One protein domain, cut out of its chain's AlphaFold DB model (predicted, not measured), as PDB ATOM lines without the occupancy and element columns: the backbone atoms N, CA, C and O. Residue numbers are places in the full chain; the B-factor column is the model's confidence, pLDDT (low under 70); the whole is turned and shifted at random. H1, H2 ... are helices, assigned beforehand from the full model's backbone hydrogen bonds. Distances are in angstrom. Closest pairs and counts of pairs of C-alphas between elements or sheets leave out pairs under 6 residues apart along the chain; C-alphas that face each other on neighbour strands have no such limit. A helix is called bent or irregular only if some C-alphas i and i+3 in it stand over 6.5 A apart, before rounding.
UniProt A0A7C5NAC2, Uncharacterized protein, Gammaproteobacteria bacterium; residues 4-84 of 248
ATOM      1  N   ASN A   4      16.310 -21.380  20.192       73.62
ATOM      2  CA  ASN A   4      15.759 -22.549  19.499       73.62
ATOM      3  C   ASN A   4      16.247 -22.686  18.049       73.62
ATOM      4  O   ASN A   4      16.471 -23.802  17.590       73.62
ATOM      5  N   ALA A   5      16.465 -21.571  17.342       77.12
ATOM      6  CA  ALA A   5      16.973 -21.609  15.969       77.12
ATOM      7  C   ALA A   5      18.412 -22.148  15.926       77.12
ATOM      8  O   ALA A   5      18.717 -23.026  15.127       77.12
ATOM      9  N   ARG A   6      19.260 -21.723  16.875       76.94
ATOM     10  CA  ARG A   6      20.644 -22.211  16.977       76.94
ATOM     11  C   ARG A   6      20.713 -23.703  17.290       76.94
ATOM     12  O   ARG A   6      21.563 -24.397  16.747       76.94
ATOM     13  N   PHE A   7      19.831 -24.202  18.155       80.75
ATOM     14  CA  PHE A   7      19.755 -25.638  18.415       80.75
ATOM     15  C   PHE A   7      19.375 -26.405  17.148       80.75
ATOM     16  O   PHE A   7      20.084 -27.338  16.778       80.75
ATOM     17  N   ALA A   8      18.337 -25.974  16.429       85.19
ATOM     18  CA  ALA A   8      17.959 -26.604  15.167       85.19
ATOM     19  C   ALA A   8      19.120 -26.617  14.150       85.19
ATOM     20  O   ALA A   8      19.358 -27.637  13.513       85.19
ATOM     21  N   GLU A   9      19.895 -25.532  14.045       83.62
ATOM     22  CA  GLU A   9      21.087 -25.454  13.183       83.62
ATOM     23  C   GLU A   9      22.158 -26.499  13.538       83.62
ATOM     24  O   GLU A   9      22.681 -27.187  12.654       83.62
ATOM     25  N   PHE A  10      22.488 -26.644  14.826       86.44
ATOM     26  CA  PHE A  10      23.465 -27.640  15.278       86.44
ATOM     27  C   PHE A  10      22.954 -29.068  15.072       86.44
ATOM     28  O   PHE A  10      23.704 -29.923  14.610       86.44
ATOM     29  N   GLY A  11      21.667 -29.311  15.332       87.81
ATOM     30  CA  GLY A  11      21.032 -30.597  15.052       87.81
ATOM     31  C   GLY A  11      21.088 -30.957  13.565       87.81
ATOM     32  O   GLY A  11      21.510 -32.056  13.220       87.81
ATOM     33  N   MET A  12      20.742 -30.022  12.672       89.50
ATOM     34  CA  MET A  12      20.768 -30.247  11.220       89.50
ATOM     35  C   MET A  12      22.181 -30.510  10.688       89.50
ATOM     36  O   MET A  12      22.378 -31.428   9.898       89.50
ATOM     37  N   THR A  13      23.169 -29.725  11.120       90.56
ATOM     38  CA  THR A  13      24.568 -29.892  10.681       90.56
ATOM     39  C   THR A  13      25.182 -31.190  11.200       90.56
ATOM     40  O   THR A  13      25.841 -31.897  10.440       90.56
ATOM     41  N   GLY A  14      24.910 -31.551  12.456       90.50
ATOM     42  CA  GLY A  14      25.300 -32.844  13.009       90.50
ATOM     43  C   GLY A  14      24.633 -34.012  12.284       90.50
ATOM     44  O   GLY A  14      25.303 -34.975  11.925       90.50
ATOM     45  N   ALA A  15      23.328 -33.920  12.012       91.56
ATOM     46  CA  ALA A  15      22.593 -34.971  11.313       91.56
ATOM     47  C   ALA A  15      23.126 -35.154   9.888       91.56
ATOM     48  O   ALA A  15      23.336 -36.282   9.453       91.56
ATOM     49  N   PHE A  16      23.417 -34.053   9.189       92.44
ATOM     50  CA  PHE A  16      24.047 -34.086   7.873       92.44
ATOM     51  C   PHE A  16      25.398 -34.812   7.901       92.44
ATOM     52  O   PHE A  16      25.640 -35.660   7.046       92.44
ATOM     53  N   PHE A  17      26.245 -34.534   8.898       92.75
ATOM     54  CA  PHE A  17      27.512 -35.243   9.078       92.75
ATOM     55  C   PHE A  17      27.305 -36.750   9.245       92.75
ATOM     56  O   PHE A  17      27.885 -37.524   8.492       92.75
ATOM     57  N   TRP A  18      26.434 -37.171  10.165       92.00
ATOM     58  CA  TRP A  18      26.182 -38.593  10.409       92.00
ATOM     59  C   TRP A  18      25.560 -39.302   9.202       92.00
ATOM     60  O   TRP A  18      25.945 -40.426   8.894       92.00
ATOM     61  N   ILE A  19      24.648 -38.654   8.474       91.19
ATOM     62  CA  ILE A  19      24.079 -39.208   7.237       91.19
ATOM     63  C   ILE A  19      25.169 -39.377   6.176       91.19
ATOM     64  O   ILE A  19      25.247 -40.432   5.550       91.19
ATOM     65  N   ALA A  20      26.021 -38.367   5.984       88.75
ATOM     66  CA  ALA A  20      27.123 -38.446   5.032       88.75
ATOM     67  C   ALA A  20      28.134 -39.537   5.424       88.75
ATOM     68  O   ALA A  20      28.587 -40.281   4.557       88.75
ATOM     69  N   GLN A  21      28.399 -39.693   6.724       87.62
ATOM     70  CA  GLN A  21      29.238 -40.752   7.277       87.62
ATOM     71  C   GLN A  21      28.658 -42.139   6.995       87.62
ATOM     72  O   GLN A  21      29.340 -43.004   6.456       87.62
ATOM     73  N   LEU A  22      27.378 -42.358   7.305       85.75
ATOM     74  CA  LEU A  22      26.700 -43.630   7.053       85.75
ATOM     75  C   LEU A  22      26.639 -43.955   5.559       85.75
ATOM     76  O   LEU A  22      26.831 -45.105   5.171       85.75
ATOM     77  N   PHE A  23      26.404 -42.948   4.716       86.12
ATOM     78  CA  PHE A  23      26.411 -43.111   3.267       86.12
ATOM     79  C   PHE A  23      27.799 -43.496   2.747       86.12
ATOM     80  O   PHE A  23      27.921 -44.414   1.938       86.12
ATOM     81  N   TYR A  24      28.848 -42.842   3.250       82.94
ATOM     82  CA  TYR A  24      30.226 -43.198   2.937       82.94
ATOM     83  C   TYR A  24      30.542 -44.636   3.360       82.94
ATOM     84  O   TYR A  24      31.012 -45.415   2.535       82.94
ATOM     85  N   LEU A  25      30.200 -45.027   4.589       77.38
ATOM     86  CA  LEU A  25      30.399 -46.390   5.091       77.38
ATOM     87  C   LEU A  25      29.637 -47.441   4.271       77.38
ATOM     88  O   LEU A  25      30.158 -48.526   4.023       77.38
ATOM     89  N   ALA A  26      28.421 -47.126   3.817       78.44
ATOM     90  CA  ALA A  26      27.640 -48.017   2.961       78.44
ATOM     91  C   ALA A  26      28.270 -48.204   1.569       78.44
ATOM     92  O   ALA A  26      28.167 -49.286   0.987       78.44
ATOM     93  N   LEU A  27      28.915 -47.160   1.037       76.25
ATOM     94  CA  LEU A  27      29.600 -47.184  -0.258       76.25
ATOM     95  C   LEU A  27      30.997 -47.804  -0.195       76.25
ATOM     96  O   LEU A  27      31.385 -48.513  -1.122       76.25
ATOM     97  N   ALA A  28      31.744 -47.561   0.879       70.56
ATOM     98  CA  ALA A  28      33.112 -48.029   1.087       70.56
ATOM     99  C   ALA A  28      33.168 -49.513   1.492       70.56
ATOM    100  O   ALA A  28      33.957 -49.884   2.355       70.56
ATOM    101  N   ARG A  29      32.306 -50.346   0.893       60.62
ATOM    102  CA  ARG A  29      32.024 -51.756   1.201       60.62
ATOM    103  C   ARG A  29      33.188 -52.690   0.829       60.62
ATOM    104  O   ARG A  29      32.998 -53.649   0.088       60.62
ATOM    105  N   ASP A  30      34.380 -52.389   1.324       62.19
ATOM    106  CA  ASP A  30      35.537 -53.273   1.310       62.19
ATOM    107  C   ASP A  30      35.542 -54.159   2.565       62.19
ATOM    108  O   ASP A  30      35.017 -53.809   3.624       62.19
ATOM    109  N   SER A  31      36.120 -55.352   2.447       56.66
ATOM    110  CA  SER A  31      36.114 -56.352   3.528       56.66
ATOM    111  C   SER A  31      36.775 -55.872   4.836       56.66
ATOM    112  O   SER A  31      36.358 -56.282   5.919       56.66
ATOM    113  N   GLU A  32      37.742 -54.951   4.757       60.59
ATOM    114  CA  GLU A  32      38.447 -54.396   5.922       60.59
ATOM    115  C   GLU A  32      37.616 -53.353   6.688       60.59
ATOM    116  O   GLU A  32      37.587 -53.360   7.921       60.59
ATOM    117  N   THR A  33      36.868 -52.491   5.990       60.00
ATOM    118  CA  THR A  33      35.975 -51.508   6.633       60.00
ATOM    119  C   THR A  33      34.777 -52.197   7.286       60.00
ATOM    120  O   THR A  33      34.329 -51.765   8.350       60.00
ATOM    121  N   GLN A  34      34.303 -53.318   6.723       60.97
ATOM    122  CA  GLN A  34      33.301 -54.166   7.376       60.97
ATOM    123  C   GLN A  34      33.815 -54.802   8.673       60.97
ATOM    124  O   GLN A  34      33.058 -54.837   9.641       60.97
ATOM    125  N   GLN A  35      35.071 -55.260   8.731       62.06
ATOM    126  CA  GLN A  35      35.650 -55.810   9.964       62.06
ATOM    127  C   GLN A  35      35.810 -54.744  11.055       62.06
ATOM    128  O   GLN A  35      35.480 -55.002  12.213       62.06
ATOM    129  N   ALA A  36      36.244 -53.531  10.698       60.03
ATOM    130  CA  ALA A  36      36.332 -52.421  11.646       60.03
ATOM    131  C   ALA A  36      34.948 -52.003  12.178       60.03
ATOM    132  O   ALA A  36      34.790 -51.775  13.380       60.03
ATOM    133  N   LEU A  37      33.925 -51.959  11.310       60.56
ATOM    134  CA  LEU A  37      32.549 -51.691  11.736       60.56
ATOM    135  C   LEU A  37      31.989 -52.803  12.619       60.56
ATOM    136  O   LEU A  37      31.345 -52.502  13.621       60.56
ATOM    137  N   GLN A  38      32.216 -54.069  12.262       60.72
ATOM    138  CA  GLN A  38      31.781 -55.205  13.071       60.72
ATOM    139  C   GLN A  38      32.417 -55.153  14.457       60.72
ATOM    140  O   GLN A  38      31.686 -55.235  15.430       60.72
ATOM    141  N   GLY A  39      33.718 -54.870  14.571       61.88
ATOM    142  CA  GLY A  39      34.374 -54.706  15.872       61.88
ATOM    143  C   GLY A  39      33.780 -53.577  16.725       61.88
ATOM    144  O   GLY A  39      33.637 -53.728  17.938       61.88
ATOM    145  N   PHE A  40      33.373 -52.463  16.109       64.88
ATOM    146  CA  PHE A  40      32.694 -51.372  16.813       64.88
ATOM    147  C   PHE A  40      31.267 -51.751  17.243       64.88
ATOM    148  O   PHE A  40      30.876 -51.511  18.386       64.88
ATOM    149  N   PHE A  41      30.491 -52.384  16.359       64.81
ATOM    150  CA  PHE A  41      29.148 -52.867  16.689       64.81
ATOM    151  C   PHE A  41      29.168 -54.004  17.710       64.81
ATOM    152  O   PHE A  41      28.278 -54.054  18.553       64.81
ATOM    153  N   ASP A  42      30.193 -54.851  17.697       62.09
ATOM    154  CA  ASP A  42      30.404 -55.915  18.676       62.09
ATOM    155  C   ASP A  42      30.769 -55.346  20.051       62.09
ATOM    156  O   ASP A  42      30.334 -55.863  21.075       62.09
ATOM    157  N   GLN A  43      31.493 -54.224  20.109       64.38
ATOM    158  CA  GLN A  43      31.721 -53.507  21.368       64.38
ATOM    159  C   GLN A  43      30.444 -52.846  21.902       64.38
ATOM    160  O   GLN A  43      30.186 -52.892  23.105       64.38
ATOM    161  N   ILE A  44      29.611 -52.270  21.031       62.09
ATOM    162  CA  ILE A  44      28.318 -51.699  21.437       62.09
ATOM    163  C   ILE A  44      27.346 -52.805  21.874       62.09
ATOM    164  O   ILE A  44      26.654 -52.646  22.885       62.09
ATOM    165  N   SER A  45      27.317 -53.931  21.156       58.19
ATOM    166  CA  SER A  45      26.488 -55.095  21.476       58.19
ATOM    167  C   SER A  45      26.950 -55.779  22.767       58.19
ATOM    168  O   SER A  45      26.125 -56.197  23.578       58.19
ATOM    169  N   ALA A  46      28.259 -55.797  23.044       59.22
ATOM    170  CA  ALA A  46      28.816 -56.247  24.319       59.22
ATOM    171  C   ALA A  46      28.351 -55.365  25.492       59.22
ATOM    172  O   ALA A  46      28.020 -55.870  26.562       59.22
ATOM    173  N   VAL A  47      28.249 -54.048  25.292       56.88
ATOM    174  CA  VAL A  47      27.704 -53.132  26.310       56.88
ATOM    175  C   VAL A  47      26.192 -53.328  26.498       56.88
ATOM    176  O   VAL A  47      25.699 -53.242  27.621       56.88
ATOM    177  N   THR A  48      25.449 -53.644  25.433       54.94
ATOM    178  CA  THR A  48      23.995 -53.898  25.517       54.94
ATOM    179  C   THR A  48      23.649 -55.284  26.064       54.94
ATOM    180  O   THR A  48      22.622 -55.430  26.718       54.94
ATOM    181  N   THR A  49      24.504 -56.293  25.886       54.25
ATOM    182  CA  THR A  49      24.278 -57.660  26.403       54.25
ATOM    183  C   THR A  49      24.515 -57.791  27.908       54.25
ATOM    184  O   THR A  49      23.965 -58.693  28.537       54.25
ATOM    185  N   VAL A  50      25.274 -56.871  28.514       57.69
ATOM    186  CA  VAL A  50      25.445 -56.771  29.976       57.69
ATOM    187  C   VAL A  50      24.275 -56.020  30.638       57.69
ATOM    188  O   VAL A  50      24.130 -56.042  31.862       57.69
ATOM    189  N   MET A  51      23.397 -55.385  29.855       50.09
ATOM    190  CA  MET A  51      22.245 -54.660  30.384       50.09
ATOM    191  C   MET A  51      21.125 -55.640  30.804       50.09
ATOM    192  O   MET A  51      20.681 -56.453  29.994       50.09
ATOM    193  N   PRO A  52      20.635 -55.595  32.059       57.31
ATOM    194  CA  PRO A  52      19.533 -56.446  32.508       57.31
ATOM    195  C   PRO A  52      18.274 -56.209  31.663       57.31
ATOM    196  O   PRO A  52      17.939 -55.058  31.402       57.31
ATOM    197  N   ARG A  53      17.517 -57.264  31.322       58.66
ATOM    198  CA  ARG A  53      16.293 -57.214  30.478       58.66
ATOM    199  C   ARG A  53      15.233 -56.177  30.897       58.66
ATOM    200  O   ARG A  53      14.427 -55.759  30.080       58.66
ATOM    201  N   ILE A  54      15.252 -55.721  32.151       54.06
ATOM    202  CA  ILE A  54      14.383 -54.645  32.675       54.06
ATOM    203  C   ILE A  54      14.694 -53.284  32.009       54.06
ATOM    204  O   ILE A  54      13.862 -52.382  32.001       54.06
ATOM    205  N   PHE A  55      15.877 -53.142  31.408       55.75
ATOM    206  CA  PHE A  55      16.320 -51.960  30.676       55.75
ATOM    207  C   PHE A  55      16.164 -52.079  29.156       55.75
ATOM    208  O   PHE A  55      16.649 -51.193  28.472       55.75
ATOM    209  N   GLU A  56      15.508 -53.092  28.577       59.62
ATOM    210  CA  GLU A  56      15.320 -53.119  27.109       59.62
ATOM    211  C   GLU A  56      14.452 -51.936  26.626       59.62
ATOM    212  O   GLU A  56      14.846 -51.205  25.711       59.62
ATOM    213  N   ASP A  57      13.346 -51.646  27.323       63.38
ATOM    214  CA  ASP A  57      12.473 -50.507  26.997       63.38
ATOM    215  C   ASP A  57      13.128 -49.156  27.328       63.38
ATOM    216  O   ASP A  57      13.101 -48.221  26.523       63.38
ATOM    217  N   VAL A  58      13.786 -49.049  28.488       68.94
ATOM    218  CA  VAL A  58      14.501 -47.825  28.900       68.94
ATOM    219  C   VAL A  58      15.750 -47.602  28.046       68.94
ATOM    220  O   VAL A  58      16.091 -46.467  27.729       68.94
ATOM    221  N   GLY A  59      16.416 -48.677  27.645       67.19
ATOM    222  CA  GLY A  59      17.660 -48.685  26.888       67.19
ATOM    223  C   GLY A  59      17.461 -48.199  25.464       67.19
ATOM    224  O   GLY A  59      18.275 -47.416  24.991       67.19
ATOM    225  N   SER A  60      16.351 -48.556  24.810       69.12
ATOM    226  CA  SER A  60      16.023 -48.017  23.482       69.12
ATOM    227  C   SER A  60      15.816 -46.492  23.510       69.12
ATOM    228  O   SER A  60      16.359 -45.762  22.675       69.12
ATOM    229  N   SER A  61      15.103 -45.990  24.524       77.75
ATOM    230  CA  SER A  61      14.868 -44.559  24.738       77.75
ATOM    231  C   SER A  61      16.159 -43.821  25.112       77.75
ATOM    232  O   SER A  61      16.475 -42.779  24.535       77.75
ATOM    233  N   LEU A  62      16.964 -44.397  26.011       80.56
ATOM    234  CA  LEU A  62      18.251 -43.845  26.428       80.56
ATOM    235  C   LEU A  62      19.248 -43.807  25.265       80.56
ATOM    236  O   LEU A  62      19.922 -42.799  25.071       80.56
ATOM    237  N   LEU A  63      19.317 -44.869  24.459       77.50
ATOM    238  CA  LEU A  63      20.178 -44.945  23.279       77.50
ATOM    239  C   LEU A  63      19.765 -43.905  22.237       77.50
ATOM    240  O   LEU A  63      20.621 -43.222  21.679       77.50
ATOM    241  N   THR A  64      18.460 -43.726  22.026       81.44
ATOM    242  CA  THR A  64      17.930 -42.677  21.145       81.44
ATOM    243  C   THR A  64      18.307 -41.286  21.660       81.44
ATOM    244  O   THR A  64      18.774 -40.448  20.888       81.44
ATOM    245  N   ALA A  65      18.171 -41.040  22.966       85.00
ATOM    246  CA  ALA A  65      18.551 -39.776  23.588       85.00
ATOM    247  C   ALA A  65      20.061 -39.506  23.477       85.00
ATOM    248  O   ALA A  65      20.458 -38.404  23.105       85.00
ATOM    249  N   ILE A  66      20.906 -40.510  23.733       85.88
ATOM    250  CA  ILE A  66      22.364 -40.415  23.582       85.88
ATOM    251  C   ILE A  66      22.739 -40.164  22.121       85.88
ATOM    252  O   ILE A  66      23.566 -39.296  21.854       85.88
ATOM    253  N   GLY A  67      22.113 -40.865  21.173       84.38
ATOM    254  CA  GLY A  67      22.329 -40.653  19.742       84.38
ATOM    255  C   GLY A  67      21.977 -39.226  19.322       84.38
ATOM    256  O   GLY A  67      22.765 -38.563  18.649       84.38
ATOM    257  N   LEU A  68      20.841 -38.711  19.795       88.12
ATOM    258  CA  LEU A  68      20.433 -37.331  19.552       88.12
ATOM    259  C   LEU A  68      21.435 -36.341  20.162       88.12
ATOM    260  O   LEU A  68      21.908 -35.453  19.459       88.12
ATOM    261  N   ILE A  69      21.842 -36.521  21.422       89.81
ATOM    262  CA  ILE A  69      22.886 -35.693  22.053       89.81
ATOM    263  C   ILE A  69      24.184 -35.746  21.236       89.81
ATOM    264  O   ILE A  69      24.779 -34.702  20.972       89.81
ATOM    265  N   GLY A  70      24.590 -36.929  20.773       88.94
ATOM    266  CA  GLY A  70      25.763 -37.126  19.925       88.94
ATOM    267  C   GLY A  70      25.689 -36.320  18.630       88.94
ATOM    268  O   GLY A  70      26.651 -35.636  18.279       88.94
ATOM    269  N   ILE A  71      24.533 -36.310  17.962       91.44
ATOM    270  CA  ILE A  71      24.284 -35.485  16.772       91.44
ATOM    271  C   ILE A  71      24.503 -33.998  17.086       91.44
ATOM    272  O   ILE A  71      25.257 -33.325  16.383       91.44
ATOM    273  N   PHE A  72      23.904 -33.488  18.163       89.81
ATOM    274  CA  PHE A  72      24.044 -32.080  18.550       89.81
ATOM    275  C   PHE A  72      25.484 -31.703  18.913       89.81
ATOM    276  O   PHE A  72      25.981 -30.666  18.467       89.81
ATOM    277  N   VAL A  73      26.166 -32.544  19.694       91.56
ATOM    278  CA  VAL A  73      27.570 -32.339  20.080       91.56
ATOM    279  C   VAL A  73      28.464 -32.329  18.843       91.56
ATOM    280  O   VAL A  73      29.324 -31.458  18.720       91.56
ATOM    281  N   THR A  74      28.216 -33.227  17.890       91.25
ATOM    282  CA  THR A  74      28.948 -33.277  16.618       91.25
ATOM    283  C   THR A  74      28.733 -31.999  15.808       91.25
ATOM    284  O   THR A  74      29.698 -31.392  15.350       91.25
ATOM    285  N   GLY A  75      27.488 -31.523  15.686       89.00
ATOM    286  CA  GLY A  75      27.186 -30.261  15.003       89.00
ATOM    287  C   GLY A  75      27.871 -29.049  15.646       89.00
ATOM    288  O   GLY A  75      28.426 -28.194  14.951       89.00
ATOM    289  N   LEU A  76      27.909 -28.996  16.983       89.00
ATOM    290  CA  LEU A  76      28.640 -27.960  17.716       89.00
ATOM    291  C   LEU A  76      30.151 -28.042  17.447       89.00
ATOM    292  O   LEU A  76      30.778 -27.017  17.163       89.00
ATOM    293  N   ALA A  77      30.723 -29.246  17.505       90.06
ATOM    294  CA  ALA A  77      32.136 -29.486  17.243       90.06
ATOM    295  C   ALA A  77      32.520 -29.066  15.817       90.06
ATOM    296  O   ALA A  77      33.489 -28.331  15.644       90.06
ATOM    297  N   LEU A  78      31.727 -29.430  14.805       88.31
ATOM    298  CA  LEU A  78      31.943 -29.022  13.412       88.31
ATOM    299  C   LEU A  78      31.888 -27.502  13.239       88.31
ATOM    300  O   LEU A  78      32.721 -26.921  12.544       88.31
ATOM    301  N   ASN A  79      30.950 -26.833  13.914       86.31
ATOM    302  CA  ASN A  79      30.876 -25.373  13.895       86.31
ATOM    303  C   ASN A  79      32.119 -24.716  14.536       86.31
ATOM    304  O   ASN A  79      32.539 -23.653  14.075       86.31
ATOM    305  N   LEU A  80      32.733 -25.336  15.553       86.06
ATOM    306  CA  LEU A  80      34.006 -24.878  16.134       86.06
ATOM    307  C   LEU A  80      35.201 -25.171  15.210       86.06
ATOM    308  O   LEU A  80      36.049 -24.302  14.992       86.06
ATOM    309  N   LEU A  81      35.244 -26.366  14.621       85.44
ATOM    310  CA  LEU A  81      36.301 -26.824  13.713       85.44
ATOM    311  C   LEU A  81      36.327 -26.058  12.387       85.44
ATOM    312  O   LEU A  81      37.385 -25.902  11.778       85.44
ATOM    313  N   GLY A  82      35.200 -25.458  12.000       76.44
ATOM    314  CA  GLY A  82      35.117 -24.510  10.893       76.44
ATOM    315  C   GLY A  82      36.094 -23.322  10.989       76.44
ATOM    316  O   GLY A  82      36.318 -22.637   9.992       76.44
ATOM    317  N   SER A  83      36.719 -23.091  12.149       79.31
ATOM    318  CA  SER A  83      37.829 -22.144  12.320       79.31
ATOM    319  C   SER A  83      38.997 -22.380  11.341       79.31
ATOM    320  O   SER A  83      39.737 -21.446  11.035       79.31
ATOM    321  N   TYR A  84      39.143 -23.582  10.769       81.00
ATOM    322  CA  TYR A  84      40.165 -23.865   9.752       81.00
ATOM    323  C   TYR A  84      40.076 -22.934   8.527       81.00
ATOM    324  O   TYR A  84      41.095 -22.526   7.965       81.00
TER     325      TYR A  84
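What this domain is: This is residues 4 to 84 of the 248 residues of an uncharacterized protein of Gammaproteobacteria bacterium (UniProt A0A7C5NAC2). Three helices frame a flat, open triangle: H3, the longest, crosses H1, and H2 makes the third side. The 81 printed residues, class all helix, hold named helices H1, H2, H3 in order. The whole is loose, radius of gyration of the C-alphas 15.6 A, spanning 41 by 35 by 17 A.

How they stand to each other: Start at H3, residues 53 to 84: its residues 71 to 79 touch residues 7 to 18 of H1, residues 4 to 27, about perpendicular at 81 degrees, closest at C-alphas 14 and 75, 3.8 A apart. H2, residues 31 to 49, is close to H1 but not clearly touching, closest at C-alphas 25 and 33, 7.7 A apart. Every O i to N i+4 pair is within hydrogen-bond range in H1 and H2, 23 of 28 in H3.

Where its parts are: Find C-alpha 53 at (16.293, -57.214, 30.478); H3 runs 46.0 A to C-alpha 84 at (40.165, -23.865, 9.752), irregular, with C-alphas 54 and 57 7.3 A apart. H1 is 34.5 A long, H2 25.8 A.

The domain as a whole: The printed part has no cut, both links are tight, and residues 29 to 60 have pLDDT under 70.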